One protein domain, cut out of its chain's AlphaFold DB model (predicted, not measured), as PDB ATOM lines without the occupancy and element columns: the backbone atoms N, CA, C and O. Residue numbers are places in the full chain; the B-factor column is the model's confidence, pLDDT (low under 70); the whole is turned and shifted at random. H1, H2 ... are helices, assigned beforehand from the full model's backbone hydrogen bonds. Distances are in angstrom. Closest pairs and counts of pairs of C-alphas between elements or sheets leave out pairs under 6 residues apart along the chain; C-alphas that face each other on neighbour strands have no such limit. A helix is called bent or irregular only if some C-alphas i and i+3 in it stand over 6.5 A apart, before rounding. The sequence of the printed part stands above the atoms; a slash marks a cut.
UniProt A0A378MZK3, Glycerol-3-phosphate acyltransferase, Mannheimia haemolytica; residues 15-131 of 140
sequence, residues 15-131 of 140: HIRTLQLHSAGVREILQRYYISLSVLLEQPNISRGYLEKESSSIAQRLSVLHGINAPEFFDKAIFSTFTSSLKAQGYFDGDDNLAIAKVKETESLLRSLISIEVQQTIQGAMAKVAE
ATOM      1  N   HIS A  15     153.925  81.740 220.376       50.91
ATOM      2  CA  HIS A  15     152.968  82.821 220.086       50.91
ATOM      3  C   HIS A  15     153.573  83.988 219.293       50.91
ATOM      4  O   HIS A  15     152.829  84.824 218.778       50.91
ATOM      5  N   ILE A  16     154.905  84.033 219.138       53.16
ATOM      6  CA  ILE A  16     155.596  85.048 218.324       53.16
ATOM      7  C   ILE A  16     155.049  85.057 216.899       53.16
ATOM      8  O   ILE A  16     154.803  86.126 216.360       53.16
ATOM      9  N   ARG A  17     154.849  83.885 216.285       52.50
ATOM     10  CA  ARG A  17     154.460  83.806 214.871       52.50
ATOM     11  C   ARG A  17     153.057  84.355 214.627       52.50
ATOM     12  O   ARG A  17     152.847  85.080 213.664       52.50
ATOM     13  N   THR A  18     152.125  84.071 215.532       56.34
ATOM     14  CA  THR A  18     150.759  84.606 215.499       56.34
ATOM     15  C   THR A  18     150.762  86.114 215.749       56.34
ATOM     16  O   THR A  18     150.131  86.859 215.008       56.34
ATOM     17  N   LEU A  19     151.549  86.597 216.719       49.28
ATOM     18  CA  LEU A  19     151.736  88.033 216.956       49.28
ATOM     19  C   LEU A  19     152.399  88.743 215.770       49.28
ATOM     20  O   LEU A  19     151.997  89.850 215.438       49.28
ATOM     21  N   GLN A  20     153.370  88.118 215.106       53.91
ATOM     22  CA  GLN A  20     154.007  88.639 213.896       53.91
ATOM     23  C   GLN A  20     153.032  88.686 212.716       53.91
ATOM     24  O   GLN A  20     153.016  89.679 211.998       53.91
ATOM     25  N   LEU A  21     152.184  87.666 212.548       55.78
ATOM     26  CA  LEU A  21     151.128  87.636 211.530       55.78
ATOM     27  C   LEU A  21     150.084  88.736 211.761       55.78
ATOM     28  O   LEU A  21     149.774  89.490 210.841       55.78
ATOM     29  N   HIS A  22     149.597  88.900 212.994       51.31
ATOM     30  CA  HIS A  22     148.696  90.009 213.326       51.31
ATOM     31  C   HIS A  22     149.395  91.371 213.206       51.31
ATOM     32  O   HIS A  22     148.807  92.326 212.704       51.31
ATOM     33  N   SER A  23     150.669  91.464 213.595       60.59
ATOM     34  CA  SER A  23     151.470  92.685 213.467       60.59
ATOM     35  C   SER A  23     151.731  93.078 212.012       60.59
ATOM     36  O   SER A  23     151.870  94.273 211.748       60.59
ATOM     37  N   ALA A  24     151.806  92.120 211.081       61.03
ATOM     38  CA  ALA A  24     151.960  92.396 209.656       61.03
ATOM     39  C   ALA A  24     150.706  93.083 209.093       61.03
ATOM     40  O   ALA A  24     150.819  94.154 208.500       61.03
ATOM     41  N   GLY A  25     149.514  92.558 209.400       67.56
ATOM     42  CA  GLY A  25     148.249  93.185 208.996       67.56
ATOM     43  C   GLY A  25     148.059  94.583 209.592       67.56
ATOM     44  O   GLY A  25     147.639  95.505 208.897       67.56
ATOM     45  N   VAL A  26     148.445  94.786 210.857       75.44
ATOM     46  CA  VAL A  26     148.396  96.116 211.490       75.44
ATOM     47  C   VAL A  26     149.345  97.096 210.799       75.44
ATOM     48  O   VAL A  26     148.958  98.234 210.542       75.44
ATOM     49  N   ARG A  27     150.566  96.671 210.448       78.25
ATOM     50  CA  ARG A  27     151.526  97.528 209.736       78.25
ATOM     51  C   ARG A  27     150.965  98.000 208.397       78.25
ATOM     52  O   ARG A  27     151.072  99.180 208.084       78.25
ATOM     53  N   GLU A  28     150.348  97.106 207.638       79.06
ATOM     54  CA  GLU A  28     149.754  97.456 206.349       79.06
ATOM     55  C   GLU A  28     148.580  98.431 206.481       79.06
ATOM     56  O   GLU A  28     148.443  99.345 205.670       79.06
ATOM     57  N   ILE A  29     147.746  98.261 207.509       83.00
ATOM     58  CA  ILE A  29     146.638  99.179 207.801       83.00
ATOM     59  C   ILE A  29     147.179 100.569 208.151       83.00
ATOM     60  O   ILE A  29     146.721 101.563 207.589       83.00
ATOM     61  N   LEU A  30     148.190 100.640 209.023       85.06
ATOM     62  CA  LEU A  30     148.833 101.903 209.397       85.06
ATOM     63  C   LEU A  30     149.414 102.614 208.171       85.06
ATOM     64  O   LEU A  30     149.208 103.812 208.007       85.06
ATOM     65  N   GLN A  31     150.089 101.875 207.285       87.06
ATOM     66  CA  GLN A  31     150.637 102.414 206.041       87.06
ATOM     67  C   GLN A  31     149.546 102.969 205.125       87.06
ATOM     68  O   GLN A  31     149.671 104.095 204.655       87.06
ATOM     69  N   ARG A  32     148.454 102.224 204.908       87.00
ATOM     70  CA  ARG A  32     147.321 102.680 204.087       87.00
ATOM     71  C   ARG A  32     146.678 103.943 204.659       87.00
ATOM     72  O   ARG A  32     146.414 104.880 203.911       87.00
ATOM     73  N   TYR A  33     146.480 104.001 205.976       87.69
ATOM     74  CA  TYR A  33     145.929 105.188 206.635       87.69
ATOM     75  C   TYR A  33     146.867 106.383 206.515       87.69
ATOM     76  O   TYR A  33     146.420 107.474 206.175       87.69
ATOM     77  N   TYR A  34     148.167 106.177 206.714       89.38
ATOM     78  CA  TYR A  34     149.160 107.229 206.550       89.38
ATOM     79  C   TYR A  34     149.194 107.777 205.119       89.38
ATOM     80  O   TYR A  34     149.228 108.993 204.953       89.38
ATOM     81  N   ILE A  35     149.106 106.918 204.094       89.75
ATOM     82  CA  ILE A  35     149.004 107.348 202.689       89.75
ATOM     83  C   ILE A  35     147.789 108.262 202.504       89.75
ATOM     84  O   ILE A  35     147.936 109.377 202.013       89.75
ATOM     85  N   SER A  36     146.602 107.829 202.934       90.00
ATOM     86  CA  SER A  36     145.380 108.620 202.760       90.00
ATOM     87  C   SER A  36     145.420 109.958 203.487       90.00
ATOM     88  O   SER A  36     145.012 110.963 202.911       90.00
ATOM     89  N   LEU A  37     145.914 109.994 204.730       89.69
ATOM     90  CA  LEU A  37     146.039 111.254 205.466       89.69
ATOM     91  C   LEU A  37     147.100 112.169 204.843       89.69
ATOM     92  O   LEU A  37     146.877 113.372 204.777       89.69
ATOM     93  N   SER A  38     148.206 111.616 204.337       89.88
ATOM     94  CA  SER A  38     149.244 112.398 203.651       89.88
ATOM     95  C   SER A  38     148.695 113.057 202.383       89.88
ATOM     96  O   SER A  38     148.872 114.255 202.194       89.88
ATOM     97  N   VAL A  39     147.959 112.308 201.551       88.56
ATOM     98  CA  VAL A  39     147.318 112.855 200.341       88.56
ATOM     99  C   VAL A  39     146.263 113.905 200.699       88.56
ATOM    100  O   VAL A  39     146.206 114.954 200.062       88.56
ATOM    101  N   LEU A  40     145.462 113.669 201.744       87.38
ATOM    102  CA  LEU A  40     144.482 114.641 202.241       87.38
ATOM    103  C   LEU A  40     145.133 115.937 202.745       87.38
ATOM    104  O   LEU A  40     144.583 117.011 202.532       87.38
ATOM    105  N   LEU A  41     146.289 115.865 203.409       87.06
ATOM    106  CA  LEU A  41     147.006 117.058 203.872       87.06
ATOM    107  C   LEU A  41     147.621 117.854 202.722       87.06
ATOM    108  O   LEU A  41     147.661 119.080 202.792       87.06
ATOM    109  N   GLU A  42     148.096 117.169 201.683       86.56
ATOM    110  CA  GLU A  42     148.682 117.811 200.505       86.56
ATOM    111  C   GLU A  42     147.613 118.443 199.606       86.56
ATOM    112  O   GLU A  42     147.812 119.528 199.063       86.56
ATOM    113  N   GLN A  43     146.447 117.801 199.502       85.44
ATOM    114  CA  GLN A  43     145.307 118.284 198.727       85.44
ATOM    115  C   GLN A  43     144.020 118.260 199.573       85.44
ATOM    116  O   GLN A  43     143.183 117.375 199.399       85.44
ATOM    117  N   PRO A  44     143.796 119.253 200.455       82.19
ATOM    118  CA  PRO A  44     142.639 119.270 201.359       82.19
ATOM    119  C   PRO A  44     141.278 119.281 200.655       82.19
ATOM    120  O   PRO A  44     140.297 118.799 201.212       82.19
ATOM    121  N   ASN A  45     141.231 119.805 199.426       80.44
ATOM    122  CA  ASN A  45     140.022 119.916 198.601       80.44
ATOM    123  C   ASN A  45     139.910 118.796 197.549       80.44
ATOM    124  O   ASN A  45     139.162 118.922 196.577       80.44
ATOM    125  N   ILE A  46     140.694 117.719 197.680       82.50
ATOM    126  CA  ILE A  46     140.658 116.599 196.740       82.50
ATOM    127  C   ILE A  46     139.290 115.911 196.778       82.50
ATOM    128  O   ILE A  46     138.740 115.608 197.837       82.50
ATOM    129  N   SER A  47     138.730 115.613 195.606       83.62
ATOM    130  CA  SER A  47     137.507 114.813 195.559       83.62
ATOM    131  C   SER A  47     137.797 113.359 195.946       83.62
ATOM    132  O   SER A  47     138.866 112.817 195.657       83.62
ATOM    133  N   ARG A  48     136.811 112.686 196.544       80.94
ATOM    134  CA  ARG A  48     136.933 111.293 197.004       80.94
ATOM    135  C   ARG A  48     137.482 110.339 195.932       80.94
ATOM    136  O   ARG A  48     138.363 109.541 196.225       80.94
ATOM    137  N   GLY A  49     137.005 110.446 194.690       82.56
ATOM    138  CA  GLY A  49     137.460 109.578 193.598       82.56
ATOM    139  C   GLY A  49     138.930 109.795 193.219       82.56
ATOM    140  O   GLY A  49     139.628 108.840 192.880       82.56
ATOM    141  N   TYR A  50     139.420 111.034 193.319       84.44
ATOM    142  CA  TYR A  50     140.835 111.334 193.105       84.44
ATOM    143  C   TYR A  50     141.678 110.869 194.292       84.44
ATOM    144  O   TYR A  50     142.686 110.209 194.071       84.44
ATOM    145  N   LEU A  51     141.229 111.083 195.533       85.94
ATOM    146  CA  LEU A  51     141.912 110.580 196.730       85.94
ATOM    147  C   LEU A  51     142.130 109.066 196.680       85.94
ATOM    148  O   LEU A  51     143.222 108.586 196.982       85.94
ATOM    149  N   GLU A  52     141.104 108.314 196.284       85.94
ATOM    150  CA  GLU A  52     141.175 106.860 196.132       85.94
ATOM    151  C   GLU A  52     142.177 106.452 195.048       85.94
ATOM    152  O   GLU A  52     142.961 105.525 195.247       85.94
ATOM    153  N   LYS A  53     142.174 107.150 193.906       87.50
ATOM    154  CA  LYS A  53     143.102 106.894 192.798       87.50
ATOM    155  C   LYS A  53     144.551 107.173 193.206       87.50
ATOM    156  O   LYS A  53     145.410 106.322 192.985       87.50
ATOM    157  N   GLU A  54     144.796 108.322 193.824       86.94
ATOM    158  CA  GLU A  54     146.113 108.756 194.290       86.94
ATOM    159  C   GLU A  54     146.648 107.822 195.379       86.94
ATOM    160  O   GLU A  54     147.740 107.267 195.252       86.94
ATOM    161  N   SER A  55     145.834 107.549 196.404       88.25
ATOM    162  CA  SER A  55     146.207 106.648 197.501       88.25
ATOM    163  C   SER A  55     146.494 105.228 197.002       88.25
ATOM    164  O   SER A  55     147.471 104.610 197.422       88.25
ATOM    165  N   SER A  56     145.682 104.719 196.066       87.56
ATOM    166  CA  SER A  56     145.874 103.403 195.444       87.56
ATOM    167  C   SER A  56     147.167 103.341 194.623       87.56
ATOM    168  O   SER A  56     147.929 102.386 194.763       87.56
ATOM    169  N   SER A  57     147.478 104.385 193.846       87.94
ATOM    170  CA  SER A  57     148.726 104.491 193.072       87.94
ATOM    171  C   SER A  57     149.972 104.470 193.968       87.94
ATOM    172  O   SER A  57     150.931 103.730 193.721       87.94
ATOM    173  N   ILE A  58     149.947 105.233 195.064       87.81
ATOM    174  CA  ILE A  58     151.037 105.269 196.047       87.81
ATOM    175  C   ILE A  58     151.192 103.905 196.730       87.81
ATOM    176  O   ILE A  58     152.307 103.384 196.823       87.81
ATOM    177  N   ALA A  59     150.084 103.295 197.159       87.25
ATOM    178  CA  ALA A  59     150.085 101.976 197.783       87.25
ATOM    179  C   ALA A  59     150.614 100.889 196.835       87.25
ATOM    180  O   ALA A  59     151.390 100.036 197.258       87.25
ATOM    181  N   GLN A  60     150.277 100.950 195.544       86.31
ATOM    182  CA  GLN A  60     150.801 100.031 194.534       86.31
ATOM    183  C   GLN A  60     152.327 100.147 194.404       86.31
ATOM    184  O   GLN A  60     153.027  99.136 194.394       86.31
ATOM    185  N   ARG A  61     152.874 101.368 194.360       83.50
ATOM    186  CA  ARG A  61     154.333 101.580 194.301       83.50
ATOM    187  C   ARG A  61     155.034 101.078 195.556       83.50
ATOM    188  O   ARG A  61     156.081 100.441 195.456       83.50
ATOM    189  N   LEU A  62     154.445 101.335 196.720       84.62
ATOM    190  CA  LEU A  62     154.954 100.835 197.991       84.62
ATOM    191  C   LEU A  62     154.935  99.296 198.033       84.62
ATOM    192  O   LEU A  62     155.903  98.681 198.474       84.62
ATOM    193  N   SER A  63     153.879  98.676 197.505       83.81
ATOM    194  CA  SER A  63     153.748  97.221 197.385       83.81
ATOM    195  C   SER A  63     154.842  96.610 196.503       83.81
ATOM    196  O   SER A  63     155.479  95.641 196.919       83.81
ATOM    197  N   VAL A  64     155.142  97.216 195.349       82.19
ATOM    198  CA  VAL A  64     156.233  96.778 194.457       82.19
ATOM    199  C   VAL A  64     157.601  96.908 195.131       82.19
ATOM    200  O   VAL A  64     158.410  95.987 195.048       82.19
ATOM    201  N   LEU A  65     157.865  98.026 195.815       79.50
ATOM    202  CA  LEU A  65     159.169  98.295 196.434       79.50
ATOM    203  C   LEU A  65     159.450  97.431 197.668       79.50
ATOM    204  O   LEU A  65     160.595  97.052 197.893       79.50
ATOM    205  N   HIS A  66     158.421  97.087 198.443       76.31
ATOM    206  CA  HIS A  66     158.568  96.268 199.650       76.31
ATOM    207  C   HIS A  66     158.151  94.800 199.457       76.31
ATOM    208  O   HIS A  66     158.119  94.045 200.427       76.31
ATOM    209  N   GLY A  67     157.834  94.379 198.226       68.50
ATOM    210  CA  GLY A  67     157.442  93.001 197.912       68.50
ATOM    211  C   GLY A  67     156.129  92.556 198.567       68.50
ATOM    212  O   GLY A  67     155.927  91.363 198.796       68.50
ATOM    213  N   ILE A  68     155.240  93.498 198.898       71.25
ATOM    214  CA  ILE A  68     153.944  93.214 199.525       71.25
ATOM    215  C   ILE A  68     152.985  92.746 198.429       71.25
ATOM    216  O   ILE A  68     152.386  93.563 197.738       71.25
ATOM    217  N   ASN A  69     152.818  91.437 198.255       60.22
ATOM    218  CA  ASN A  69     151.879  90.870 197.280       60.22
ATOM    219  C   ASN A  69     150.476  90.678 197.888       60.22
ATOM    220  O   ASN A  69     149.978  89.556 197.966       60.22
ATOM    221  N   ALA A  70     149.869  91.767 198.366       66.88
ATOM    222  CA  ALA A  70     148.515  91.771 198.915       66.88
ATOM    223  C   ALA A  70     147.606  92.615 198.006       66.88
ATOM    224  O   ALA A  70     147.739  93.843 198.000       66.88
ATOM    225  N   PRO A  71     146.705  92.004 197.214       68.19
ATOM    226  CA  PRO A  71     145.788  92.745 196.347       68.19
ATOM    227  C   PRO A  71     144.864  93.674 197.144       68.19
ATOM    228  O   PRO A  71     144.438  94.704 196.627       68.19
ATOM    229  N   GLU A  72     144.626  93.383 198.428       77.44
ATOM    230  CA  GLU A  72     143.890  94.280 199.315       77.44
ATOM    231  C   GLU A  72     144.679  95.556 199.657       77.44
ATOM    232  O   GLU A  72     144.096  96.534 200.114       77.44
ATOM    233  N   PHE A  73     146.002  95.594 199.475       77.06
ATOM    234  CA  PHE A  73     146.826  96.730 199.902       77.06
ATOM    235  C   PHE A  73     146.538  98.018 199.122       77.06
ATOM    236  O   PHE A  73     146.608  99.112 199.678       77.06
ATOM    237  N   PHE A  74     146.178  97.884 197.848       78.94
ATOM    238  CA  PHE A  74     145.891  98.995 196.942       78.94
ATOM    239  C   PHE A  74     144.420  99.035 196.499       78.94
ATOM    240  O   PHE A  74     144.089  99.725 195.531       78.94
ATOM    241  N   ASP A  75     143.526  98.335 197.204       83.81
ATOM    242  CA  ASP A  75     142.095  98.326 196.894       83.81
ATOM    243  C   ASP A  75     141.455  99.699 197.171       83.81
ATOM    244  O   ASP A  75     141.479 100.233 198.285       83.81
ATOM    245  N   LYS A  76     140.826 100.262 196.137       82.75
ATOM    246  CA  LYS A  76     140.103 101.537 196.189       82.75
ATOM    247  C   LYS A  76     138.961 101.523 197.203       82.75
ATOM    248  O   LYS A  76     138.740 102.531 197.871       82.75
ATOM    249  N   ALA A  77     138.263 100.399 197.370       83.69
ATOM    250  CA  ALA A  77     137.141 100.282 198.298       83.69
ATOM    251  C   ALA A  77     137.571 100.486 199.760       83.69
ATOM    252  O   ALA A  77     136.813 101.035 200.566       83.69
ATOM    253  N   ILE A  78     138.809 100.117 200.099       84.25
ATOM    254  CA  ILE A  78     139.369 100.317 201.441       84.25
ATOM    255  C   ILE A  78     139.607 101.803 201.700       84.25
ATOM    256  O   ILE A  78     139.180 102.319 202.735       84.25
ATOM    257  N   PHE A  79     140.200 102.517 200.741       84.44
ATOM    258  CA  PHE A  79     140.374 103.972 200.823       84.44
ATOM    259  C   PHE A  79     139.030 104.708 200.877       84.44
ATOM    260  O   PHE A  79     138.852 105.647 201.656       84.44
ATOM    261  N   SER A  80     138.049 104.219 200.121       85.06
ATOM    262  CA  SER A  80     136.674 104.714 200.118       85.06
ATOM    263  C   SER A  80     136.006 104.592 201.494       85.06
ATOM    264  O   SER A  80     135.398 105.538 202.010       85.06
ATOM    265  N   THR A  81     136.159 103.422 202.119       86.44
ATOM    266  CA  THR A  81     135.620 103.117 203.450       86.44
ATOM    267  C   THR A  81     136.321 103.940 204.528       86.44
ATOM    268  O   THR A  81     135.666 104.491 205.415       86.44
ATOM    269  N   PHE A  82     137.644 104.092 204.428       85.88
ATOM    270  CA  PHE A  82     138.427 104.904 205.356       85.88
ATOM    271  C   PHE A  82     138.036 106.384 205.287       85.88
ATOM    272  O   PHE A  82     137.733 106.984 206.314       85.88
ATOM    273  N   THR A  83     137.920 106.949 204.085       84.06
ATOM    274  CA  THR A  83     137.494 108.347 203.883       84.06
ATOM    275  C   THR A  83     136.084 108.591 204.429       84.06
ATOM    276  O   THR A  83     135.834 109.585 205.109       84.06
ATOM    277  N   SER A  84     135.165 107.644 204.209       85.56
ATOM    278  CA  SER A  84     133.811 107.712 204.779       85.56
ATOM    279  C   SER A  84     133.835 107.672 206.310       85.56
ATOM    280  O   SER A  84     133.088 108.398 206.964       85.56
ATOM    281  N   SER A  85     134.730 106.865 206.886       86.00
ATOM    282  CA  SER A  85     134.924 106.780 208.336       86.00
ATOM    283  C   SER A  85     135.486 108.085 208.904       86.00
ATOM    284  O   SER A  85     135.000 108.556 209.926       86.00
ATOM    285  N   LEU A  86     136.447 108.720 208.224       85.38
ATOM    286  CA  LEU A  86     136.969 110.037 208.605       85.38
ATOM    287  C   LEU A  86     135.852 111.094 208.638       85.38
ATOM    288  O   LEU A  86     135.747 111.842 209.613       85.38
ATOM    289  N   LYS A  87     134.965 111.110 207.635       84.88
ATOM    290  CA  LYS A  87     133.790 112.000 207.607       84.88
ATOM    291  C   LYS A  87     132.851 111.752 208.787       84.88
ATOM    292  O   LYS A  87     132.506 112.691 209.495       84.88
ATOM    293  N   ALA A  88     132.528 110.493 209.079       82.69
ATOM    294  CA  ALA A  88     131.693 110.135 210.230       82.69
ATOM    295  C   ALA A  88     132.332 110.489 211.591       82.69
ATOM    296  O   ALA A  88     131.626 110.772 212.553       82.69
ATOM    297  N   GLN A  89     133.665 110.490 211.680       80.75
ATOM    298  CA  GLN A  89     134.425 110.826 212.891       80.75
ATOM    299  C   GLN A  89     134.692 112.337 213.045       80.75
ATOM    300  O   GLN A  89     135.448 112.745 213.934       80.75
ATOM    301  N   GLY A  90     134.113 113.180 212.180       82.56
ATOM    302  CA  GLY A  90     134.273 114.635 212.226       82.56
ATOM    303  C   GLY A  90     135.694 115.087 211.888       82.56
ATOM    304  O   GLY A  90     136.264 115.917 212.597       82.56
ATOM    305  N   TYR A  91     136.323 114.458 210.891       85.31
ATOM    306  CA  TYR A  91     137.539 114.982 210.247       85.31
ATOM    307  C   TYR A  91     137.224 115.911 209.070       85.31
ATOM    308  O   TYR A  91     138.125 116.576 208.572       85.31
ATOM    309  N   PHE A  92     135.961 115.960 208.655       83.94
ATOM    310  CA  PHE A  92     135.427 116.914 207.695       83.94
ATOM    311  C   PHE A  92     134.384 117.762 208.425       83.94
ATOM    312  O   PHE A  92     133.656 117.235 209.274       83.94
ATOM    313  N   ASP A  93     134.366 119.063 208.154       79.19
ATOM    314  CA  ASP A  93     133.365 119.975 208.700       79.19
ATOM    315  C   ASP A  93     132.042 119.914 207.907       79.19
ATOM    316  O   ASP A  93     131.865 119.089 207.007       79.19
ATOM    317  N   GLY A  94     131.071 120.753 208.284       71.75
ATOM    318  CA  GLY A  94     129.757 120.802 207.631       71.75
ATOM    319  C   GLY A  94     129.788 121.258 206.168       71.75
ATOM    320  O   GLY A  94     128.838 120.974 205.443       71.75
ATOM    321  N   ASP A  95     130.879 121.891 205.739       76.62
ATOM    322  CA  ASP A  95     131.110 122.391 204.382       76.62
ATOM    323  C   ASP A  95     132.064 121.471 203.591       76.62
ATOM    324  O   ASP A  95     132.575 121.847 202.539       76.62
ATOM    325  N   ASP A  96     132.297 120.247 204.086       73.94
ATOM    326  CA  ASP A  96     133.252 119.269 203.544       73.94
ATOM    327  C   ASP A  96     134.717 119.749 203.533       73.94
ATOM    328  O   ASP A  96     135.574 119.118 202.908       73.94
ATOM    329  N   ASN A  97     135.056 120.798 204.292       80.88
ATOM    330  CA  ASN A  97     136.450 121.173 204.479       80.88
ATOM    331  C   ASN A  97     137.124 120.219 205.458       80.88
ATOM    332  O   ASN A  97     136.590 119.831 206.503       80.88
ATOM    333  N   LEU A  98     138.363 119.876 205.134       85.25
ATOM    334  CA  LEU A  98     139.183 119.030 205.974       85.25
ATOM    335  C   LEU A  98     139.569 119.757 207.272       85.25
ATOM    336  O   LEU A  98     140.133 120.852 207.247       85.25
ATOM    337  N   ALA A  99     139.370 119.110 208.420       87.06
ATOM    338  CA  ALA A  99     139.876 119.571 209.709       87.06
ATOM    339  C   ALA A  99     141.400 119.350 209.791       87.06
ATOM    340  O   ALA A  99     141.878 118.438 210.473       87.06
ATOM    341  N   ILE A 100     142.169 120.188 209.084       86.38
ATOM    342  CA  ILE A 100     143.622 120.042 208.865       86.38
ATOM    343  C   ILE A 100     144.381 119.785 210.173       86.38
ATOM    344  O   ILE A 100     145.238 118.908 210.216       86.38
ATOM    345  N   ALA A 101     144.053 120.503 211.254       86.31
ATOM    346  CA  ALA A 101     144.723 120.335 212.546       86.31
ATOM    347  C   ALA A 101     144.589 118.904 213.098       86.31
ATOM    348  O   ALA A 101     145.583 118.293 213.486       86.31
ATOM    349  N   LYS A 102     143.374 118.348 213.058       84.94
ATOM    350  CA  LYS A 102     143.063 116.998 213.547       84.94
ATOM    351  C   LYS A 102     143.673 115.923 212.648       84.94
ATOM    352  O   LYS A 102     144.216 114.939 213.136       84.94
ATOM    353  N   VAL A 103     143.630 116.126 211.329       87.81
ATOM    354  CA  VAL A 103     144.275 115.221 210.364       87.81
ATOM    355  C   VAL A 103     145.786 115.192 210.569       87.81
ATOM    356  O   VAL A 103     146.368 114.114 210.591       87.81
ATOM    357  N   LYS A 104     146.415 116.356 210.762       88.00
ATOM    358  CA  LYS A 104     147.862 116.483 210.971       88.00
ATOM    359  C   LYS A 104     148.321 115.842 212.278       88.00
ATOM    360  O   LYS A 104     149.379 115.223 212.316       88.00
ATOM    361  N   GLU A 105     147.531 115.959 213.342       86.44
ATOM    362  CA  GLU A 105     147.802 115.268 214.605       86.44
ATOM    363  C   GLU A 105     147.788 113.742 214.418       86.44
ATOM    364  O   GLU A 105     148.748 113.058 214.784       86.44
ATOM    365  N   THR A 106     146.745 113.212 213.771       85.50
ATOM    366  CA  THR A 106     146.621 111.773 213.495       85.50
ATOM    367  C   THR A 106     147.702 111.277 212.532       85.50
ATOM    368  O   THR A 106     148.271 110.207 212.748       85.50
ATOM    369  N   GLU A 107     148.031 112.043 211.492       90.12
ATOM    370  CA  GLU A 107     149.116 111.723 210.560       90.12
ATOM    371  C   GLU A 107     150.462 111.663 211.283       90.12
ATOM    372  O   GLU A 107     151.172 110.671 211.133       90.12
ATOM    373  N   SER A 108     150.771 112.631 212.152       86.50
ATOM    374  CA  SER A 108     152.014 112.639 212.927       86.50
ATOM    375  C   SER A 108     152.112 111.441 213.879       86.50
ATOM    376  O   SER A 108     153.199 110.883 214.066       86.50
ATOM    377  N   LEU A 109     150.992 111.019 214.476       86.12
ATOM    378  CA  LEU A 109     150.939 109.801 215.282       86.12
ATOM    379  C   LEU A 109     151.238 108.568 214.420       86.12
ATOM    380  O   LEU A 109     152.125 107.788 214.764       86.12
ATOM    381  N   LEU A 110     150.558 108.409 213.279       86.06
ATOM    382  CA  LEU A 110     150.798 107.294 212.355       86.06
ATOM    383  C   LEU A 110     152.237 107.280 211.842       86.06
ATOM    384  O   LEU A 110     152.860 106.221 211.775       86.06
ATOM    385  N   ARG A 111     152.791 108.457 211.552       86.81
ATOM    386  CA  ARG A 111     154.175 108.626 211.131       86.81
ATOM    387  C   ARG A 111     155.138 108.055 212.169       86.81
ATOM    388  O   ARG A 111     156.054 107.330 211.804       86.81
ATOM    389  N   SER A 112     154.905 108.282 213.462       85.38
ATOM    390  CA  SER A 112     155.747 107.709 214.528       85.38
ATOM    391  C   SER A 112     155.710 106.173 214.610       85.38
ATOM    392  O   SER A 112     156.633 105.563 215.146       85.38
ATOM    393  N   LEU A 113     154.668 105.541 214.055       84.94
ATOM    394  CA  LEU A 113     154.451 104.089 214.085       84.94
ATOM    395  C   LEU A 113     154.969 103.369 212.830       84.94
ATOM    396  O   LEU A 113     155.023 102.138 212.800       84.94
ATOM    397  N   ILE A 114     155.344 104.116 211.790       85.00
ATOM    398  CA  ILE A 114     155.813 103.587 210.506       85.00
ATOM    399  C   ILE A 114     157.312 103.866 210.365       85.00
ATOM    400  O   ILE A 114     157.800 104.924 210.758       85.00
ATOM    401  N   SER A 115     158.065 102.930 209.782       85.50
ATOM    402  CA  SER A 115     159.503 103.107 209.562       85.50
ATOM    403  C   SER A 115     159.803 104.279 208.622       85.50
ATOM    404  O   SER A 115     159.094 104.509 207.642       85.50
ATOM    405  N   ILE A 116     160.908 104.981 208.884       85.19
ATOM    406  CA  ILE A 116     161.363 106.125 208.078       85.19
ATOM    407  C   ILE A 116     161.521 105.756 206.596       85.19
ATOM    408  O   ILE A 116     161.140 106.538 205.734       85.19
ATOM    409  N   GLU A 117     162.010 104.554 206.290       84.25
ATOM    410  CA  GLU A 117     162.147 104.065 204.911       84.25
ATOM    411  C   GLU A 117     160.802 104.038 204.168       84.25
ATOM    412  O   GLU A 117     160.693 104.510 203.040       84.25
ATOM    413  N   VAL A 118     159.743 103.564 204.829       83.81
ATOM    414  CA  VAL A 118     158.397 103.532 204.248       83.81
ATOM    415  C   VAL A 118     157.847 104.948 204.093       83.81
ATOM    416  O   VAL A 118     157.251 105.258 203.065       83.81
ATOM    417  N   GLN A 119     158.087 105.830 205.067       87.12
ATOM    418  CA  GLN A 119     157.707 107.241 204.952       87.12
ATOM    419  C   GLN A 119     158.366 107.891 203.732       87.12
ATOM    420  O   GLN A 119     157.680 108.537 202.947       87.12
ATOM    421  N   GLN A 120     159.673 107.696 203.544       85.31
ATOM    422  CA  GLN A 120     160.420 108.255 202.415       85.31
ATOM    423  C   GLN A 120     159.924 107.710 201.078       85.31
ATOM    424  O   GLN A 120     159.759 108.475 200.131       85.31
ATOM    425  N   THR A 121     159.625 106.413 201.006       85.81
ATOM    426  CA  THR A 121     159.051 105.794 199.809       85.81
ATOM    427  C   THR A 121     157.682 106.377 199.467       85.81
ATOM    428  O   THR A 121     157.427 106.688 198.305       85.81
ATOM    429  N   ILE A 122     156.811 106.567 200.462       85.31
ATOM    430  CA  ILE A 122     155.478 107.163 200.278       85.31
ATOM    431  C   ILE A 122     155.601 108.615 199.810       85.31
ATOM    432  O   ILE A 122     154.983 108.989 198.819       85.31
ATOM    433  N   GLN A 123     156.457 109.406 200.453       85.12
ATOM    434  CA  GLN A 123     156.691 110.807 200.094       85.12
ATOM    435  C   GLN A 123     157.304 110.944 198.689       85.12
ATOM    436  O   GLN A 123     156.842 111.733 197.867       85.12
ATOM    437  N   GLY A 124     158.281 110.099 198.344       83.62
ATOM    438  CA  GLY A 124     158.833 110.026 196.988       83.62
ATOM    439  C   GLY A 124     157.839 109.480 195.957       83.62
ATOM    440  O   GLY A 124     157.973 109.733 194.754       83.62
ATOM    441  N   ALA A 125     156.829 108.724 196.392       83.00
ATOM    442  CA  ALA A 125     155.731 108.326 195.532       83.00
ATOM    443  C   ALA A 125     154.805 109.504 195.235       83.00
ATOM    444  O   ALA A 125     154.564 109.752 194.054       83.00
ATOM    445  N   MET A 126     154.399 110.245 196.267       80.69
ATOM    446  CA  MET A 126     153.541 111.432 196.189       80.69
ATOM    447  C   MET A 126     154.128 112.532 195.298       80.69
ATOM    448  O   MET A 126     153.456 112.972 194.368       80.69
ATOM    449  N   ALA A 127     155.407 112.880 195.482       75.06
ATOM    450  CA  ALA A 127     156.067 113.931 194.701       75.06
ATOM    451  C   ALA A 127     156.007 113.691 193.178       75.06
ATOM    452  O   ALA A 127     155.826 114.624 192.403       75.06
ATOM    453  N   LYS A 128     156.093 112.428 192.735       65.38
ATOM    454  CA  LYS A 128     155.980 112.090 191.305       65.38
ATOM    455  C   LYS A 128     154.545 112.131 190.775       65.38
ATOM    456  O   LYS A 128     154.361 112.233 189.563       65.38
ATOM    457  N   VAL A 129     153.532 111.988 191.637       59.91
ATOM    458  CA  VAL A 129     152.140 112.076 191.173       59.91
ATOM    459  C   VAL A 129     151.723 113.531 190.980       59.91
ATOM    460  O   VAL A 129     151.085 113.830 189.974       59.91
ATOM    461  N   ALA A 130     152.195 114.446 191.833       56.44
ATOM    462  CA  ALA A 130     152.027 115.887 191.631       56.44
ATOM    463  C   ALA A 130     152.568 116.355 190.260       56.44
ATOM    464  O   ALA A 130     151.880 117.070 189.535       56.44
ATOM    465  N   GLU A 131     153.729 115.842 189.836       53.47
ATOM    466  CA  GLU A 131     154.338 116.121 188.520       53.47
ATOM    467  C   GLU A 131     153.488 115.646 187.323       53.47
ATOM    468  O   GLU A 131     153.565 116.204 186.229       53.47
TER     469      GLU A 131
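This is residues 15 to 131 of the 140 residues of the protein "Glycerol-3-phosphate acyltransferase" of Mannheimia haemolytica (UniProt A0A378MZK3). One long helix, H1, runs with residues 30 to 41 through the middle of the domain, and four helices, H2, H4, H5 and H6, wrap round that part, H2 across from H5 and H4 across from H6; the short H3 packs on H2. The ring is open between H4 and H5, where a long link joins them, and residues 15 to 24 of H1 stick out as a free arm. The printed part has 117 residues with six named helices, H1 to H6 in chain order, and no named strand: the class is all helix, with mostly crossed packing. It is compact, with a radius of gyration of the C-alphas of 14.1 A, and spans 47 by 33 by 25 A.

H1, residues 15 to 42, touches H5, residues 100 to 113, with its residues 30 to 41 alone; the closest C-alphas, of Leu 37 and Glu 107, are 6.0 A apart, at a shallow tilt of 32 degrees, only just short of steep, opposite ways. With residues 32 to 40 alone, H1 touches H2, residues 48 to 66, closest at the C-alphas of Ser 36 and Ser 55, 5.7 A, at a steep tilt of 46 degrees, opposite ways. H4, residues 76 to 88, touches H1 with residues 79 to 83 alone, closest at the C-alphas of Phe 79 and Ser 36, 7.1 A, only just about perpendicular at 72 degrees. H2 is the hub, touching four helices. It touches H4 at the C-alphas of Glu 52 and Lys 76, 5.4 A, and H6, residues 116 to 131, at those of Ile 58 and Ala 125, 5.6 A. H3, residues 71 to 74, touches H2 at the C-alphas of Phe 74 and Ser 56, 4.7 A. H6 is close to H1 but not clearly touching, with the C-alphas of Ile 122 and Ile 35 6.9 A apart. H2 and H5 are apart, as are H4 and H6. In H1, H2, H4 and H5 every O i to N i+4 pair is within hydrogen-bond range, in H6 10 of 12; H3 is too short for such a pair, and its one O i to N i+3 pair is not within range.

H1 begins at C-alpha 15, (152.968, 82.821, 220.086), and is 40.3 A long. H2 measures 26.5 A, H3 6.3 A, H4 18.5 A and H5 20.0 A. H3 is neither bent nor irregular, but only just: C-alphas 71 and 74 are 6.3 A apart. H5 begins at C-alpha 100, (143.622, 120.042, 208.865). H6, 23.1 A, ends at C-alpha 131, (154.338, 116.121, 188.520).

The two C-alphas farthest apart, of His 15 and Asp 95, are 47.9 A from each other. Without the free residues 15 to 24 the body spans 40 by 30 by 26 A. The printed part has no cut; the link H4 to H5, 11 residues, is long, and the other links are tight. The mean pLDDT of the printed part is 80.0, with values under 70 at residues 15 to 25, 67, 69 to 71 and 128 to 131.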